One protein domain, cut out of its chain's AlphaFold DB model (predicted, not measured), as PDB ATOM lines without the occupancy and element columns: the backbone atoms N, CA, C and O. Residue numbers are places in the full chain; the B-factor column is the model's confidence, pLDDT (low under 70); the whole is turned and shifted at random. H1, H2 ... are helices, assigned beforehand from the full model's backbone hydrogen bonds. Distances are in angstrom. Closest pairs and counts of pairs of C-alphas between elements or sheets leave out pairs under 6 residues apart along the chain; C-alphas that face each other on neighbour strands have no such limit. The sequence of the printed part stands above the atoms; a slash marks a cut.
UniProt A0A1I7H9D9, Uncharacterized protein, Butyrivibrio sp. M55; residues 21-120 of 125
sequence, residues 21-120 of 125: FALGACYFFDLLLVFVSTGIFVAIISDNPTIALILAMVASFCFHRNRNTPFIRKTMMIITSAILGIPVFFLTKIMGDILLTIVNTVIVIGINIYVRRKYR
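This is residues 21 to 120 of the 125 residues of an uncharacterized protein of Butyrivibrio sp. M55 (UniProt A0A1I7H9D9). Two helical hairpins, H1 with H2 and H3 with H4, make the two arms of an open V. The arms come near each other at the apex, where the link from H2 to H3 lies, and spread apart toward the links from H1 to H2 and from H3 to H4. The printed part has 100 residues with four named helices, in the order H1, H2, H3, H4, and no named strand; the class is all helix. The whole is loose, with a radius of gyration of the C-alphas of 15.9 A and spans of 44 by 33 by 20 A.

H3, residues 70 to 93, touches H4, residues 98 to 119; their closest C-alphas, of Thr 92 and Thr 101, are 5.0 A apart. This hairpin runs opposite ways at a shallow tilt of 34 degrees, only just short of steep. H1, residues 27 to 46, is close to H3 but not clearly touching, about perpendicular at 85 degrees; their closest C-alphas, of Asp 30 and Met 76, are 6.7 A apart. H1 touches H2, residues 49 to 66, with the C-alphas of Phe 35 and Ala 56 closest at 4.8 A. They form a hairpin, opposite ways at 36 degrees, only just a steep tilt. H4 is apart from H1 and H2. Every O i to N i+4 pair is within hydrogen-bond range in H1, H2 and H4, and 17 of 20 in H3.

H3 is 34.6 A long from first to last C-alpha, with a kink of 27 degrees near residue 87. H4 measures 31.5 A and ends at C-alpha 119 (-232.214, -4.852, 36.435). H1, 28.1 A, begins at C-alpha 27 (-218.921, -8.495, 34.858). H2 measures 25.5 A.

The C-alphas of Thr 50 and Asp 97 are the two farthest apart, at 44.5 A. The printed part has no cut, and the three links between helices are tight. The mean pLDDT of the printed part is 70.1; 42 residues are under 70, among them residues 21 to 29 and 83 to 96.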
ATOM      1  N   PHE A  21    -227.790  -5.936  26.012       47.31
ATOM      2  CA  PHE A  21    -228.469  -6.490  27.184       47.31
ATOM      3  C   PHE A  21    -227.773  -7.784  27.626       47.31
ATOM      4  O   PHE A  21    -227.505  -7.971  28.809       47.31
ATOM      5  N   ALA A  22    -227.404  -8.638  26.665       48.81
ATOM      6  CA  ALA A  22    -226.647  -9.865  26.894       48.81
ATOM      7  C   ALA A  22    -225.190  -9.592  27.319       48.81
ATOM      8  O   ALA A  22    -224.673 -10.257  28.209       48.81
ATOM      9  N   LEU A  23    -224.536  -8.586  26.728       46.31
ATOM     10  CA  LEU A  23    -223.153  -8.181  27.027       46.31
ATOM     11  C   LEU A  23    -223.067  -7.210  28.211       46.31
ATOM     12  O   LEU A  23    -222.116  -7.244  28.988       46.31
ATOM     13  N   GLY A  24    -224.073  -6.355  28.377       44.31
ATOM     14  CA  GLY A  24    -224.193  -5.373  29.451       44.31
ATOM     15  C   GLY A  24    -224.491  -5.980  30.818       44.31
ATOM     16  O   GLY A  24    -224.397  -5.278  31.817       44.31
ATOM     17  N   ALA A  25    -224.805  -7.272  30.875       52.31
ATOM     18  CA  ALA A  25    -224.941  -8.027  32.114       52.31
ATOM     19  C   ALA A  25    -223.622  -8.671  32.587       52.31
ATOM     20  O   ALA A  25    -223.566  -9.206  33.694       52.31
ATOM     21  N   CYS A  26    -222.551  -8.664  31.787       60.62
ATOM     22  CA  CYS A  26    -221.375  -9.468  32.102       60.62
ATOM     23  C   CYS A  26    -220.263  -8.648  32.760       60.62
ATOM     24  O   CYS A  26    -219.440  -8.039  32.083       60.62
ATOM     25  N   TYR A  27    -220.141  -8.782  34.083       66.81
ATOM     26  CA  TYR A  27    -218.921  -8.495  34.858       66.81
ATOM     27  C   TYR A  27    -217.627  -8.956  34.149       66.81
ATOM     28  O   TYR A  27    -216.588  -8.303  34.244       66.81
ATOM     29  N   PHE A  28    -217.697 -10.056  33.393       65.94
ATOM     30  CA  PHE A  28    -216.600 -10.552  32.566       65.94
ATOM     31  C   PHE A  28    -216.109  -9.533  31.525       65.94
ATOM     32  O   PHE A  28    -214.906  -9.407  31.330       65.94
ATOM     33  N   PHE A  29    -217.009  -8.777  30.890       66.00
ATOM     34  CA  PHE A  29    -216.647  -7.779  29.882       66.00
ATOM     35  C   PHE A  29    -215.952  -6.570  30.515       66.00
ATOM     36  O   PHE A  29    -214.938  -6.106  29.999       66.00
ATOM     37  N   ASP A  30    -216.439  -6.110  31.670       71.75
ATOM     38  CA  ASP A  30    -215.811  -5.029  32.436       71.75
ATOM     39  C   ASP A  30    -214.400  -5.445  32.909       71.75
ATOM     40  O   ASP A  30    -213.454  -4.660  32.842       71.75
ATOM     41  N   LEU A  31    -214.224  -6.707  33.322       70.62
ATOM     42  CA  LEU A  31    -212.920  -7.247  33.712       70.62
ATOM     43  C   LEU A  31    -211.968  -7.408  32.519       70.62
ATOM     44  O   LEU A  31    -210.800  -7.031  32.610       70.62
ATOM     45  N   LEU A  32    -212.466  -7.919  31.390       69.75
ATOM     46  CA  LEU A  32    -211.706  -8.033  30.146       69.75
ATOM     47  C   LEU A  32    -211.259  -6.652  29.650       69.75
ATOM     48  O   LEU A  32    -210.121  -6.492  29.216       69.75
ATOM     49  N   LEU A  33    -212.125  -5.640  29.757       73.50
ATOM     50  CA  LEU A  33    -211.801  -4.267  29.394       73.50
ATOM     51  C   LEU A  33    -210.620  -3.741  30.216       73.50
ATOM     52  O   LEU A  33    -209.670  -3.201  29.649       73.50
ATOM     53  N   VAL A  34    -210.660  -3.907  31.540       75.50
ATOM     54  CA  VAL A  34    -209.570  -3.488  32.434       75.50
ATOM     55  C   VAL A  34    -208.281  -4.220  32.086       75.50
ATOM     56  O   VAL A  34    -207.235  -3.584  31.971       75.50
ATOM     57  N   PHE A  35    -208.357  -5.530  31.860       69.00
ATOM     58  CA  PHE A  35    -207.216  -6.348  31.470       69.00
ATOM     59  C   PHE A  35    -206.575  -5.859  30.163       69.00
ATOM     60  O   PHE A  35    -205.380  -5.571  30.129       69.00
ATOM     61  N   VAL A  36    -207.369  -5.717  29.099       68.69
ATOM     62  CA  VAL A  36    -206.882  -5.341  27.764       68.69
ATOM     63  C   VAL A  36    -206.372  -3.903  27.753       68.69
ATOM     64  O   VAL A  36    -205.272  -3.655  27.269       68.69
ATOM     65  N   SER A  37    -207.124  -2.955  28.320       73.25
ATOM     66  CA  SER A  37    -206.717  -1.541  28.352       73.25
ATOM     67  C   SER A  37    -205.431  -1.326  29.155       73.25
ATOM     68  O   SER A  37    -204.531  -0.630  28.686       73.25
ATOM     69  N   THR A  38    -205.302  -1.976  30.318       73.50
ATOM     70  CA  THR A  38    -204.092  -1.902  31.149       73.50
ATOM     71  C   THR A  38    -202.916  -2.596  30.470       73.50
ATOM     72  O   THR A  38    -201.822  -2.041  30.434       73.50
ATOM     73  N   GLY A  39    -203.141  -3.776  29.882       59.81
ATOM     74  CA  GLY A  39    -202.123  -4.515  29.137       59.81
ATOM     75  C   GLY A  39    -201.560  -3.708  27.970       59.81
ATOM     76  O   GLY A  39    -200.347  -3.586  27.851       59.81
ATOM     77  N   ILE A  40    -202.423  -3.088  27.157       68.69
ATOM     78  CA  ILE A  40    -201.999  -2.233  26.037       68.69
ATOM     79  C   ILE A  40    -201.218  -1.018  26.548       68.69
ATOM     80  O   ILE A  40    -200.127  -0.743  26.057       68.69
ATOM     81  N   PHE A  41    -201.747  -0.304  27.544       72.44
ATOM     82  CA  PHE A  41    -201.108   0.900  28.075       72.44
ATOM     83  C   PHE A  41    -199.705   0.618  28.627       72.44
ATOM     84  O   PHE A  41    -198.747   1.316  28.298       72.44
ATOM     85  N   VAL A  42    -199.566  -0.438  29.431       76.12
ATOM     86  CA  VAL A  42    -198.275  -0.820  30.007       76.12
ATOM     87  C   VAL A  42    -197.331  -1.358  28.935       76.12
ATOM     88  O   VAL A  42    -196.142  -1.049  28.987       76.12
ATOM     89  N   ALA A  43    -197.825  -2.116  27.952       68.38
ATOM     90  CA  ALA A  43    -197.000  -2.591  26.843       68.38
ATOM     91  C   ALA A  43    -196.391  -1.425  26.051       68.38
ATOM     92  O   ALA A  43    -195.206  -1.473  25.756       68.38
ATOM     93  N   ILE A  44    -197.164  -0.361  25.793       75.38
ATOM     94  CA  ILE A  44    -196.690   0.843  25.088       75.38
ATOM     95  C   ILE A  44    -195.615   1.594  25.888       75.38
ATOM     96  O   ILE A  44    -194.690   2.141  25.305       75.38
ATOM     97  N   ILE A  45    -195.742   1.670  27.216       85.88
ATOM     98  CA  ILE A  45    -194.807   2.448  28.050       85.88
ATOM     99  C   ILE A  45    -193.531   1.668  28.364       85.88
ATOM    100  O   ILE A  45    -192.457   2.252  28.466       85.88
ATOM    101  N   SER A  46    -193.663   0.365  28.603       78.12
ATOM    102  CA  SER A  46    -192.566  -0.465  29.104       78.12
ATOM    103  C   SER A  46    -191.833  -1.245  28.016       78.12
ATOM    104  O   SER A  46    -190.796  -1.831  28.325       78.12
ATOM    105  N   ASP A  47    -192.391  -1.323  26.799       79.19
ATOM    106  CA  ASP A  47    -191.949  -2.196  25.698       79.19
ATOM    107  C   ASP A  47    -191.716  -3.663  26.123       79.19
ATOM    108  O   ASP A  47    -191.035  -4.439  25.452       79.19
ATOM    109  N   ASN A  48    -192.297  -4.076  27.257       69.38
ATOM    110  CA  ASN A  48    -192.080  -5.380  27.861       69.38
ATOM    111  C   ASN A  48    -193.422  -6.110  28.049       69.38
ATOM    112  O   ASN A  48    -194.188  -5.788  28.967       69.38
ATOM    113  N   PRO A  49    -193.716  -7.135  27.225       65.88
ATOM    114  CA  PRO A  49    -195.006  -7.820  27.251       65.88
ATOM    115  C   PRO A  49    -195.244  -8.595  28.555       65.88
ATOM    116  O   PRO A  49    -196.388  -8.750  28.980       65.88
ATOM    117  N   THR A  50    -194.185  -9.044  29.232       70.19
ATOM    118  CA  THR A  50    -194.290  -9.775  30.503       70.19
ATOM    119  C   THR A  50    -194.716  -8.846  31.636       70.19
ATOM    120  O   THR A  50    -195.619  -9.177  32.405       70.19
ATOM    121  N   ILE A  51    -194.113  -7.656  31.720       71.88
ATOM    122  CA  ILE A  51    -194.490  -6.632  32.707       71.88
ATOM    123  C   ILE A  51    -195.922  -6.150  32.444       71.88
ATOM    124  O   ILE A  51    -196.711  -6.021  33.383       71.88
ATOM    125  N   ALA A  52    -196.283  -5.962  31.170       63.41
ATOM    126  CA  ALA A  52    -197.640  -5.620  30.757       63.41
ATOM    127  C   ALA A  52    -198.677  -6.658  31.197       63.41
ATOM    128  O   ALA A  52    -199.713  -6.291  31.753       63.41
ATOM    129  N   LEU A  53    -198.377  -7.947  31.020       65.12
ATOM    130  CA  LEU A  53    -199.252  -9.034  31.446       65.12
ATOM    131  C   LEU A  53    -199.432  -9.061  32.969       65.12
ATOM    132  O   LEU A  53    -200.562  -9.130  33.450       65.12
ATOM    133  N   ILE A  54    -198.336  -8.969  33.732       73.00
ATOM    134  CA  ILE A  54    -198.380  -8.982  35.202       73.00
ATOM    135  C   ILE A  54    -199.237  -7.820  35.711       73.00
ATOM    136  O   ILE A  54    -200.155  -8.029  36.506       73.00
ATOM    137  N   LEU A  55    -198.995  -6.601  35.221       70.00
ATOM    138  CA  LEU A  55    -199.750  -5.424  35.650       70.00
ATOM    139  C   LEU A  55    -201.219  -5.472  35.208       70.00
ATOM    140  O   LEU A  55    -202.090  -5.088  35.989       70.00
ATOM    141  N   ALA A  56    -201.523  -6.010  34.026       68.31
ATOM    142  CA  ALA A  56    -202.898  -6.243  33.586       68.31
ATOM    143  C   ALA A  56    -203.643  -7.239  34.492       68.31
ATOM    144  O   ALA A  56    -204.807  -7.010  34.843       68.31
ATOM    145  N   MET A  57    -202.980  -8.318  34.924       68.44
ATOM    146  CA  MET A  57    -203.546  -9.281  35.877       68.44
ATOM    147  C   MET A  57    -203.794  -8.639  37.244       68.44
ATOM    148  O   MET A  57    -204.888  -8.785  37.794       68.44
ATOM    149  N   VAL A  58    -202.827  -7.878  37.773       82.06
ATOM    150  CA  VAL A  58    -202.985  -7.166  39.053       82.06
ATOM    151  C   VAL A  58    -204.125  -6.152  38.981       82.06
ATOM    152  O   VAL A  58    -204.971  -6.122  39.874       82.06
ATOM    153  N   ALA A  59    -204.208  -5.359  37.913       74.88
ATOM    154  CA  ALA A  59    -205.285  -4.390  37.726       74.88
ATOM    155  C   ALA A  59    -206.663  -5.063  37.660       74.88
ATOM    156  O   ALA A  59    -207.606  -4.602  38.304       74.88
ATOM    157  N   SER A  60    -206.768  -6.192  36.958       74.75
ATOM    158  CA  SER A  60    -208.007  -6.975  36.859       74.75
ATOM    159  C   SER A  60    -208.423  -7.572  38.204       74.75
ATOM    160  O   SER A  60    -209.604  -7.561  38.558       74.75
ATOM    161  N   PHE A  61    -207.454  -8.037  38.998       78.56
ATOM    162  CA  PHE A  61    -207.690  -8.528  40.354       78.56
ATOM    163  C   PHE A  61    -208.138  -7.406  41.304       78.56
ATOM    164  O   PHE A  61    -209.131  -7.548  42.022       78.56
ATOM    165  N   CYS A  62    -207.457  -6.258  41.274       82.19
ATOM    166  CA  CYS A  62    -207.835  -5.065  42.032       82.19
ATOM    167  C   CYS A  62    -209.237  -4.576  41.656       82.19
ATOM    168  O   CYS A  62    -210.029  -4.220  42.533       82.19
ATOM    169  N   PHE A  63    -209.564  -4.601  40.364       81.06
ATOM    170  CA  PHE A  63    -210.893  -4.278  39.869       81.06
ATOM    171  C   PHE A  63    -211.942  -5.249  40.410       81.06
ATOM    172  O   PHE A  63    -212.934  -4.802  40.982       81.06
ATOM    173  N   HIS A  64    -211.706  -6.562  40.319       81.94
ATOM    174  CA  HIS A  64    -212.616  -7.570  40.865       81.94
ATOM    175  C   HIS A  64    -212.894  -7.351  42.356       81.94
ATOM    176  O   HIS A  64    -214.055  -7.327  42.762       81.94
ATOM    177  N   ARG A  65    -211.845  -7.131  43.157       81.00
ATOM    178  CA  ARG A  65    -211.972  -6.943  44.606       81.00
ATOM    179  C   ARG A  65    -212.745  -5.675  44.970       81.00
ATOM    180  O   ARG A  65    -213.542  -5.693  45.904       81.00
ATOM    181  N   ASN A  66    -212.530  -4.581  44.239       80.88
ATOM    182  CA  ASN A  66    -213.121  -3.280  44.562       80.88
ATOM    183  C   ASN A  66    -214.413  -2.974  43.782       80.88
ATOM    184  O   ASN A  66    -214.995  -1.902  43.965       80.88
ATOM    185  N   ARG A  67    -214.903  -3.899  42.944       73.88
ATOM    186  CA  ARG A  67    -216.057  -3.686  42.047       73.88
ATOM    187  C   ARG A  67    -217.343  -3.275  42.765       73.88
ATOM    188  O   ARG A  67    -218.138  -2.526  42.213       73.88
ATOM    189  N   ASN A  68    -217.525  -3.727  44.006       74.06
ATOM    190  CA  ASN A  68    -218.723  -3.441  44.798       74.06
ATOM    191  C   ASN A  68    -218.731  -2.006  45.346       74.06
ATOM    192  O   ASN A  68    -219.753  -1.541  45.851       74.06
ATOM    193  N   THR A  69    -217.615  -1.276  45.239       81.81
ATOM    194  CA  THR A  69    -217.613   0.140  45.592       81.81
ATOM    195  C   THR A  69    -218.503   0.915  44.614       81.81
ATOM    196  O   THR A  69    -218.381   0.778  43.391       81.81
ATOM    197  N   PRO A  70    -219.413   1.767  45.118       78.00
ATOM    198  CA  PRO A  70    -220.408   2.432  44.283       78.00
ATOM    199  C   PRO A  70    -219.779   3.356  43.235       78.00
ATOM    200  O   PRO A  70    -220.390   3.588  42.194       78.00
ATOM    201  N   PHE A  71    -218.573   3.869  43.495       78.44
ATOM    202  CA  PHE A  71    -217.811   4.667  42.541       78.44
ATOM    203  C   PHE A  71    -217.336   3.825  41.350       78.44
ATOM    204  O   PHE A  71    -217.712   4.121  40.219       78.44
ATOM    205  N   ILE A  72    -216.591   2.740  41.596       75.81
ATOM    206  CA  ILE A  72    -216.039   1.881  40.535       75.81
ATOM    207  C   ILE A  72    -217.163   1.276  39.694       75.81
ATOM    208  O   ILE A  72    -217.099   1.317  38.465       75.81
ATOM    209  N   ARG A  73    -218.238   0.811  40.341       74.31
ATOM    210  CA  ARG A  73    -219.413   0.266  39.653       74.31
ATOM    211  C   ARG A  73    -220.062   1.275  38.704       74.31
ATOM    212  O   ARG A  73    -220.326   0.961  37.547       74.31
ATOM    213  N   LYS A  74    -220.316   2.504  39.173       74.81
ATOM    214  CA  LYS A  74    -220.928   3.559  38.342       74.81
ATOM    215  C   LYS A  74    -220.019   3.957  37.182       74.81
ATOM    216  O   LYS A  74    -220.512   4.134  36.071       74.81
ATOM    217  N   THR A  75    -218.720   4.082  37.433       78.25
ATOM    218  CA  THR A  75    -217.741   4.463  36.414       78.25
ATOM    219  C   THR A  75    -217.639   3.402  35.321       78.25
ATOM    220  O   THR A  75    -217.766   3.739  34.145       78.25
ATOM    221  N   MET A  76    -217.520   2.118  35.676       72.38
ATOM    222  CA  MET A  76    -217.450   1.046  34.676       72.38
ATOM    223  C   MET A  76    -218.733   0.879  33.884       72.38
ATOM    224  O   MET A  76    -218.671   0.678  32.673       72.38
ATOM    225  N   MET A  77    -219.888   1.039  34.528       73.56
ATOM    226  CA  MET A  77    -221.178   1.040  33.843       73.56
ATOM    227  C   MET A  77    -221.230   2.103  32.740       73.56
ATOM    228  O   MET A  77    -221.720   1.824  31.650       73.56
ATOM    229  N   ILE A  78    -220.715   3.310  32.994       74.94
ATOM    230  CA  ILE A  78    -220.687   4.391  32.000       74.94
ATOM    231  C   ILE A  78    -219.693   4.073  30.880       74.94
ATOM    232  O   ILE A  78    -220.059   4.155  29.708       74.94
ATOM    233  N   ILE A  79    -218.463   3.680  31.229       75.88
ATOM    234  CA  ILE A  79    -217.394   3.405  30.257       75.88
ATOM    235  C   ILE A  79    -217.808   2.287  29.299       75.88
ATOM    236  O   ILE A  79    -217.745   2.450  28.082       75.88
ATOM    237  N   THR A  80    -218.281   1.164  29.830       70.25
ATOM    238  CA  THR A  80    -218.684   0.020  29.004       70.25
ATOM    239  C   THR A  80    -219.924   0.315  28.171       70.25
ATOM    240  O   THR A  80    -219.965  -0.066  27.003       70.25
ATOM    241  N   SER A  81    -220.889   1.072  28.703       69.75
ATOM    242  CA  SER A  81    -222.050   1.520  27.919       69.75
ATOM    243  C   SER A  81    -221.639   2.418  26.751       69.75
ATOM    244  O   SER A  81    -222.181   2.265  25.660       69.75
ATOM    245  N   ALA A  82    -220.665   3.315  26.948       72.62
ATOM    246  CA  ALA A  82    -220.135   4.168  25.886       72.62
ATOM    247  C   ALA A  82    -219.418   3.356  24.797       72.62
ATOM    248  O   ALA A  82    -219.644   3.584  23.611       72.62
ATOM    249  N   ILE A  83    -218.613   2.364  25.189       69.31
ATOM    250  CA  ILE A  83    -217.890   1.490  24.253       69.31
ATOM    251  C   ILE A  83    -218.857   0.628  23.438       69.31
ATOM    252  O   ILE A  83    -218.696   0.510  22.225       69.31
ATOM    253  N   LEU A  84    -219.906   0.091  24.064       65.88
ATOM    254  CA  LEU A  84    -220.970  -0.636  23.361       65.88
ATOM    255  C   LEU A  84    -221.780   0.262  22.407       65.88
ATOM    256  O   LEU A  84    -222.399  -0.240  21.472       65.88
ATOM    257  N   GLY A  85    -221.744   1.585  22.594       63.47
ATOM    258  CA  GLY A  85    -222.304   2.552  21.647       63.47
ATOM    259  C   GLY A  85    -221.480   2.713  20.361       63.47
ATOM    260  O   GLY A  85    -222.025   3.129  19.341       63.47
ATOM    261  N   ILE A  86    -220.193   2.351  20.356       68.06
ATOM    262  CA  ILE A  86    -219.298   2.556  19.203       68.06
ATOM    263  C   ILE A  86    -219.727   1.730  17.973       68.06
ATOM    264  O   ILE A  86    -219.822   2.304  16.887       68.06
ATOM    265  N   PRO A  87    -220.049   0.424  18.077       61.66
ATOM    266  CA  PRO A  87    -220.576  -0.332  16.939       61.66
ATOM    267  C   PRO A  87    -221.863   0.268  16.361       61.66
ATOM    268  O   PRO A  87    -222.020   0.316  15.143       61.66
ATOM    269  N   VAL A  88    -222.757   0.783  17.217       64.81
ATOM    270  CA  VAL A  88    -223.993   1.462  16.786       64.81
ATOM    271  C   VAL A  88    -223.670   2.720  15.990       64.81
ATOM    272  O   VAL A  88    -224.270   2.941  14.938       64.81
ATOM    273  N   PHE A  89    -222.687   3.499  16.444       64.94
ATOM    274  CA  PHE A  89    -222.200   4.676  15.735       64.94
ATOM    275  C   PHE A  89    -221.682   4.322  14.334       64.94
ATOM    276  O   PHE A  89    -222.049   4.966  13.357       64.94
ATOM    277  N   PHE A  90    -220.869   3.270  14.197       62.97
ATOM    278  CA  PHE A  90    -220.357   2.860  12.885       62.97
ATOM    279  C   PHE A  90    -221.447   2.312  11.962       62.97
ATOM    280  O   PHE A  90    -221.430   2.613  10.771       62.97
ATOM    281  N   LEU A  91    -222.403   1.552  12.495       62.00
ATOM    282  CA  LEU A  91    -223.494   0.976  11.707       62.00
ATOM    283  C   LEU A  91    -224.451   2.045  11.179       62.00
ATOM    284  O   LEU A  91    -224.818   2.019  10.009       62.00
ATOM    285  N   THR A  92    -224.811   3.017  12.016       62.69
ATOM    286  CA  THR A  92    -225.700   4.119  11.614       62.69
ATOM    287  C   THR A  92    -224.991   5.131  10.709       62.69
ATOM    288  O   THR A  92    -225.599   5.636   9.766       62.69
ATOM    289  N   LYS A  93    -223.672   5.322  10.871       62.75
ATOM    290  CA  LYS A  93    -222.857   6.157   9.972       62.75
ATOM    291  C   LYS A  93    -222.861   5.666   8.520       62.75
ATOM    292  O   LYS A  93    -222.784   6.492   7.613       62.75
ATOM    293  N   ILE A  94    -222.964   4.355   8.279       61.12
ATOM    294  CA  ILE A  94    -223.047   3.788   6.917       61.12
ATOM    295  C   ILE A  94    -224.277   4.327   6.160       61.12
ATOM    296  O   ILE A  94    -224.257   4.388   4.934       61.12
ATOM    297  N   MET A  95    -225.316   4.782   6.869       61.09
ATOM    298  CA  MET A  95    -226.559   5.285   6.272       61.09
ATOM    299  C   MET A  95    -226.528   6.788   5.932       61.09
ATOM    300  O   MET A  95    -227.483   7.303   5.358       61.09
ATOM    301  N   GLY A  96    -225.419   7.489   6.208       61.88
ATOM    302  CA  GLY A  96    -225.124   8.817   5.647       61.88
ATOM    303  C   GLY A  96    -225.605  10.036   6.446       61.88
ATOM    304  O   GLY A  96    -225.186  11.146   6.129       61.88
ATOM    305  N   ASP A  97    -226.407   9.862   7.503       75.69
ATOM    306  CA  ASP A  97    -226.863  10.966   8.363       75.69
ATOM    307  C   ASP A  97    -226.122  10.985   9.713       75.69
ATOM    308  O   ASP A  97    -226.332  10.146  10.596       75.69
ATOM    309  N   ILE A  98    -225.235  11.970   9.878       74.94
ATOM    310  CA  ILE A  98    -224.406  12.158  11.078       74.94
ATOM    311  C   ILE A  98    -225.262  12.525  12.298       74.94
ATOM    312  O   ILE A  98    -224.956  12.086  13.408       74.94
ATOM    313  N   LEU A  99    -226.332  13.308  12.120       73.00
ATOM    314  CA  LEU A  99    -227.160  13.760  13.238       73.00
ATOM    315  C   LEU A  99    -227.949  12.579  13.815       73.00
ATOM    316  O   LEU A  99    -227.931  12.348  15.026       73.00
ATOM    317  N   LEU A 100    -228.562  11.782  12.936       70.62
ATOM    318  CA  LEU A 100    -229.292  10.569  13.305       70.62
ATOM    319  C   LEU A 100    -228.371   9.526  13.958       70.62
ATOM    320  O   LEU A 100    -228.731   8.911  14.961       70.62
ATOM    321  N   THR A 101    -227.146   9.390  13.445       72.94
ATOM    322  CA  THR A 101    -226.092   8.528  14.004       72.94
ATOM    323  C   THR A 101    -225.763   8.896  15.453       72.94
ATOM    324  O   THR A 101    -225.724   8.029  16.331       72.94
ATOM    325  N   ILE A 102    -225.556  10.187  15.734       74.38
ATOM    326  CA  ILE A 102    -225.251  10.671  17.087       74.38
ATOM    327  C   ILE A 102    -226.438  10.420  18.022       74.38
ATOM    328  O   ILE A 102    -226.249   9.877  19.112       74.38
ATOM    329  N   VAL A 103    -227.659  10.759  17.595       75.75
ATOM    330  CA  VAL A 103    -228.878  10.570  18.398       75.75
ATOM    331  C   VAL A 103    -229.085   9.093  18.744       75.75
ATOM    332  O   VAL A 103    -229.254   8.762  19.917       75.75
ATOM    333  N   ASN A 104    -228.974   8.193  17.766       68.88
ATOM    334  CA  ASN A 104    -229.113   6.752  17.987       68.88
ATOM    335  C   ASN A 104    -228.035   6.204  18.930       68.88
ATOM    336  O   ASN A 104    -228.332   5.406  19.818       68.88
ATOM    337  N   THR A 105    -226.797   6.679  18.797       71.88
ATOM    338  CA  THR A 105    -225.692   6.281  19.679       71.88
ATOM    339  C   THR A 105    -225.956   6.705  21.125       71.88
ATOM    340  O   THR A 105    -225.836   5.892  22.042       71.88
ATOM    341  N   VAL A 106    -226.378   7.955  21.346       76.00
ATOM    342  CA  VAL A 106    -226.697   8.474  22.687       76.00
ATOM    343  C   VAL A 106    -227.881   7.726  23.305       76.00
ATOM    344  O   VAL A 106    -227.830   7.376  24.485       76.00
ATOM    345  N   ILE A 107    -228.920   7.429  22.518       76.44
ATOM    346  CA  ILE A 107    -230.089   6.669  22.979       76.44
ATOM    347  C   ILE A 107    -229.678   5.262  23.422       76.44
ATOM    348  O   ILE A 107    -230.069   4.834  24.507       76.44
ATOM    349  N   VAL A 108    -228.844   4.557  22.650       70.38
ATOM    350  CA  VAL A 108    -228.379   3.211  23.027       70.38
ATOM    351  C   VAL A 108    -227.540   3.243  24.306       70.38
ATOM    352  O   VAL A 108    -227.753   2.414  25.193       70.38
ATOM    353  N   ILE A 109    -226.642   4.224  24.457       75.50
ATOM    354  CA  ILE A 109    -225.872   4.408  25.696       75.50
ATOM    355  C   ILE A 109    -226.821   4.635  26.884       75.50
ATOM    356  O   ILE A 109    -226.675   3.997  27.928       75.50
ATOM    357  N   GLY A 110    -227.817   5.511  26.726       71.62
ATOM    358  CA  GLY A 110    -228.805   5.814  27.762       71.62
ATOM    359  C   GLY A 110    -229.644   4.600  28.167       71.62
ATOM    360  O   GLY A 110    -229.814   4.343  29.362       71.62
ATOM    361  N   ILE A 111    -230.115   3.817  27.191       74.75
ATOM    362  CA  ILE A 111    -230.864   2.575  27.425       74.75
ATOM    363  C   ILE A 111    -229.993   1.563  28.179       74.75
ATOM    364  O   ILE A 111    -230.454   1.010  29.177       74.75
ATOM    365  N   ASN A 112    -228.731   1.377  27.780       70.00
ATOM    366  CA  ASN A 112    -227.799   0.468  28.458       70.00
ATOM    367  C   ASN A 112    -227.585   0.842  29.931       70.00
ATOM    368  O   ASN A 112    -227.674  -0.016  30.813       70.00
ATOM    369  N   ILE A 113    -227.377   2.130  30.221       72.50
ATOM    370  CA  ILE A 113    -227.223   2.616  31.598       72.50
ATOM    371  C   ILE A 113    -228.516   2.409  32.397       72.50
ATOM    372  O   ILE A 113    -228.470   1.942  33.538       72.50
ATOM    373  N   TYR A 114    -229.676   2.749  31.825       72.81
ATOM    374  CA  TYR A 114    -230.972   2.586  32.491       72.81
ATOM    375  C   TYR A 114    -231.254   1.119  32.830       72.81
ATOM    376  O   TYR A 114    -231.618   0.803  33.964       72.81
ATOM    377  N   VAL A 115    -231.035   0.220  31.871       68.81
ATOM    378  CA  VAL A 115    -231.212  -1.225  32.027       68.81
ATOM    379  C   VAL A 115    -230.285  -1.774  33.110       68.81
ATOM    380  O   VAL A 115    -230.775  -2.406  34.045       68.81
ATOM    381  N   ARG A 116    -228.977  -1.482  33.055       69.50
ATOM    382  CA  ARG A 116    -228.016  -1.944  34.073       69.50
ATOM    383  C   ARG A 116    -228.402  -1.468  35.482       69.50
ATOM    384  O   ARG A 116    -228.307  -2.230  36.441       69.50
ATOM    385  N   ARG A 117    -228.911  -0.236  35.619       70.69
ATOM    386  CA  ARG A 117    -229.399   0.296  36.907       70.69
ATOM    387  C   ARG A 117    -230.696  -0.351  37.389       70.69
ATOM    388  O   ARG A 117    -230.839  -0.552  38.592       70.69
ATOM    389  N   LYS A 118    -231.649  -0.610  36.488       68.25
ATOM    390  CA  LYS A 118    -232.979  -1.131  36.837       68.25
ATOM    391  C   LYS A 118    -232.958  -2.625  37.131       68.25
ATOM    392  O   LYS A 118    -233.603  -3.054  38.079       68.25
ATOM    393  N   TYR A 119    -232.229  -3.395  36.328       60.00
ATOM    394  CA  TYR A 119    -232.214  -4.852  36.435       60.00
ATOM    395  C   TYR A 119    -231.133  -5.391  37.368       60.00
ATOM    396  O   TYR A 119    -231.158  -6.587  37.628       60.00
ATOM    397  N   ARG A 120    -230.234  -4.538  37.904       56.59
ATOM    398  CA  ARG A 120    -229.259  -4.884  38.960       56.59
ATOM    399  C   ARG A 120    -228.678  -6.301  38.785       56.59
ATOM    400  O   ARG A 120    -228.583  -7.060  39.743       56.59
TER     401      ARG A 120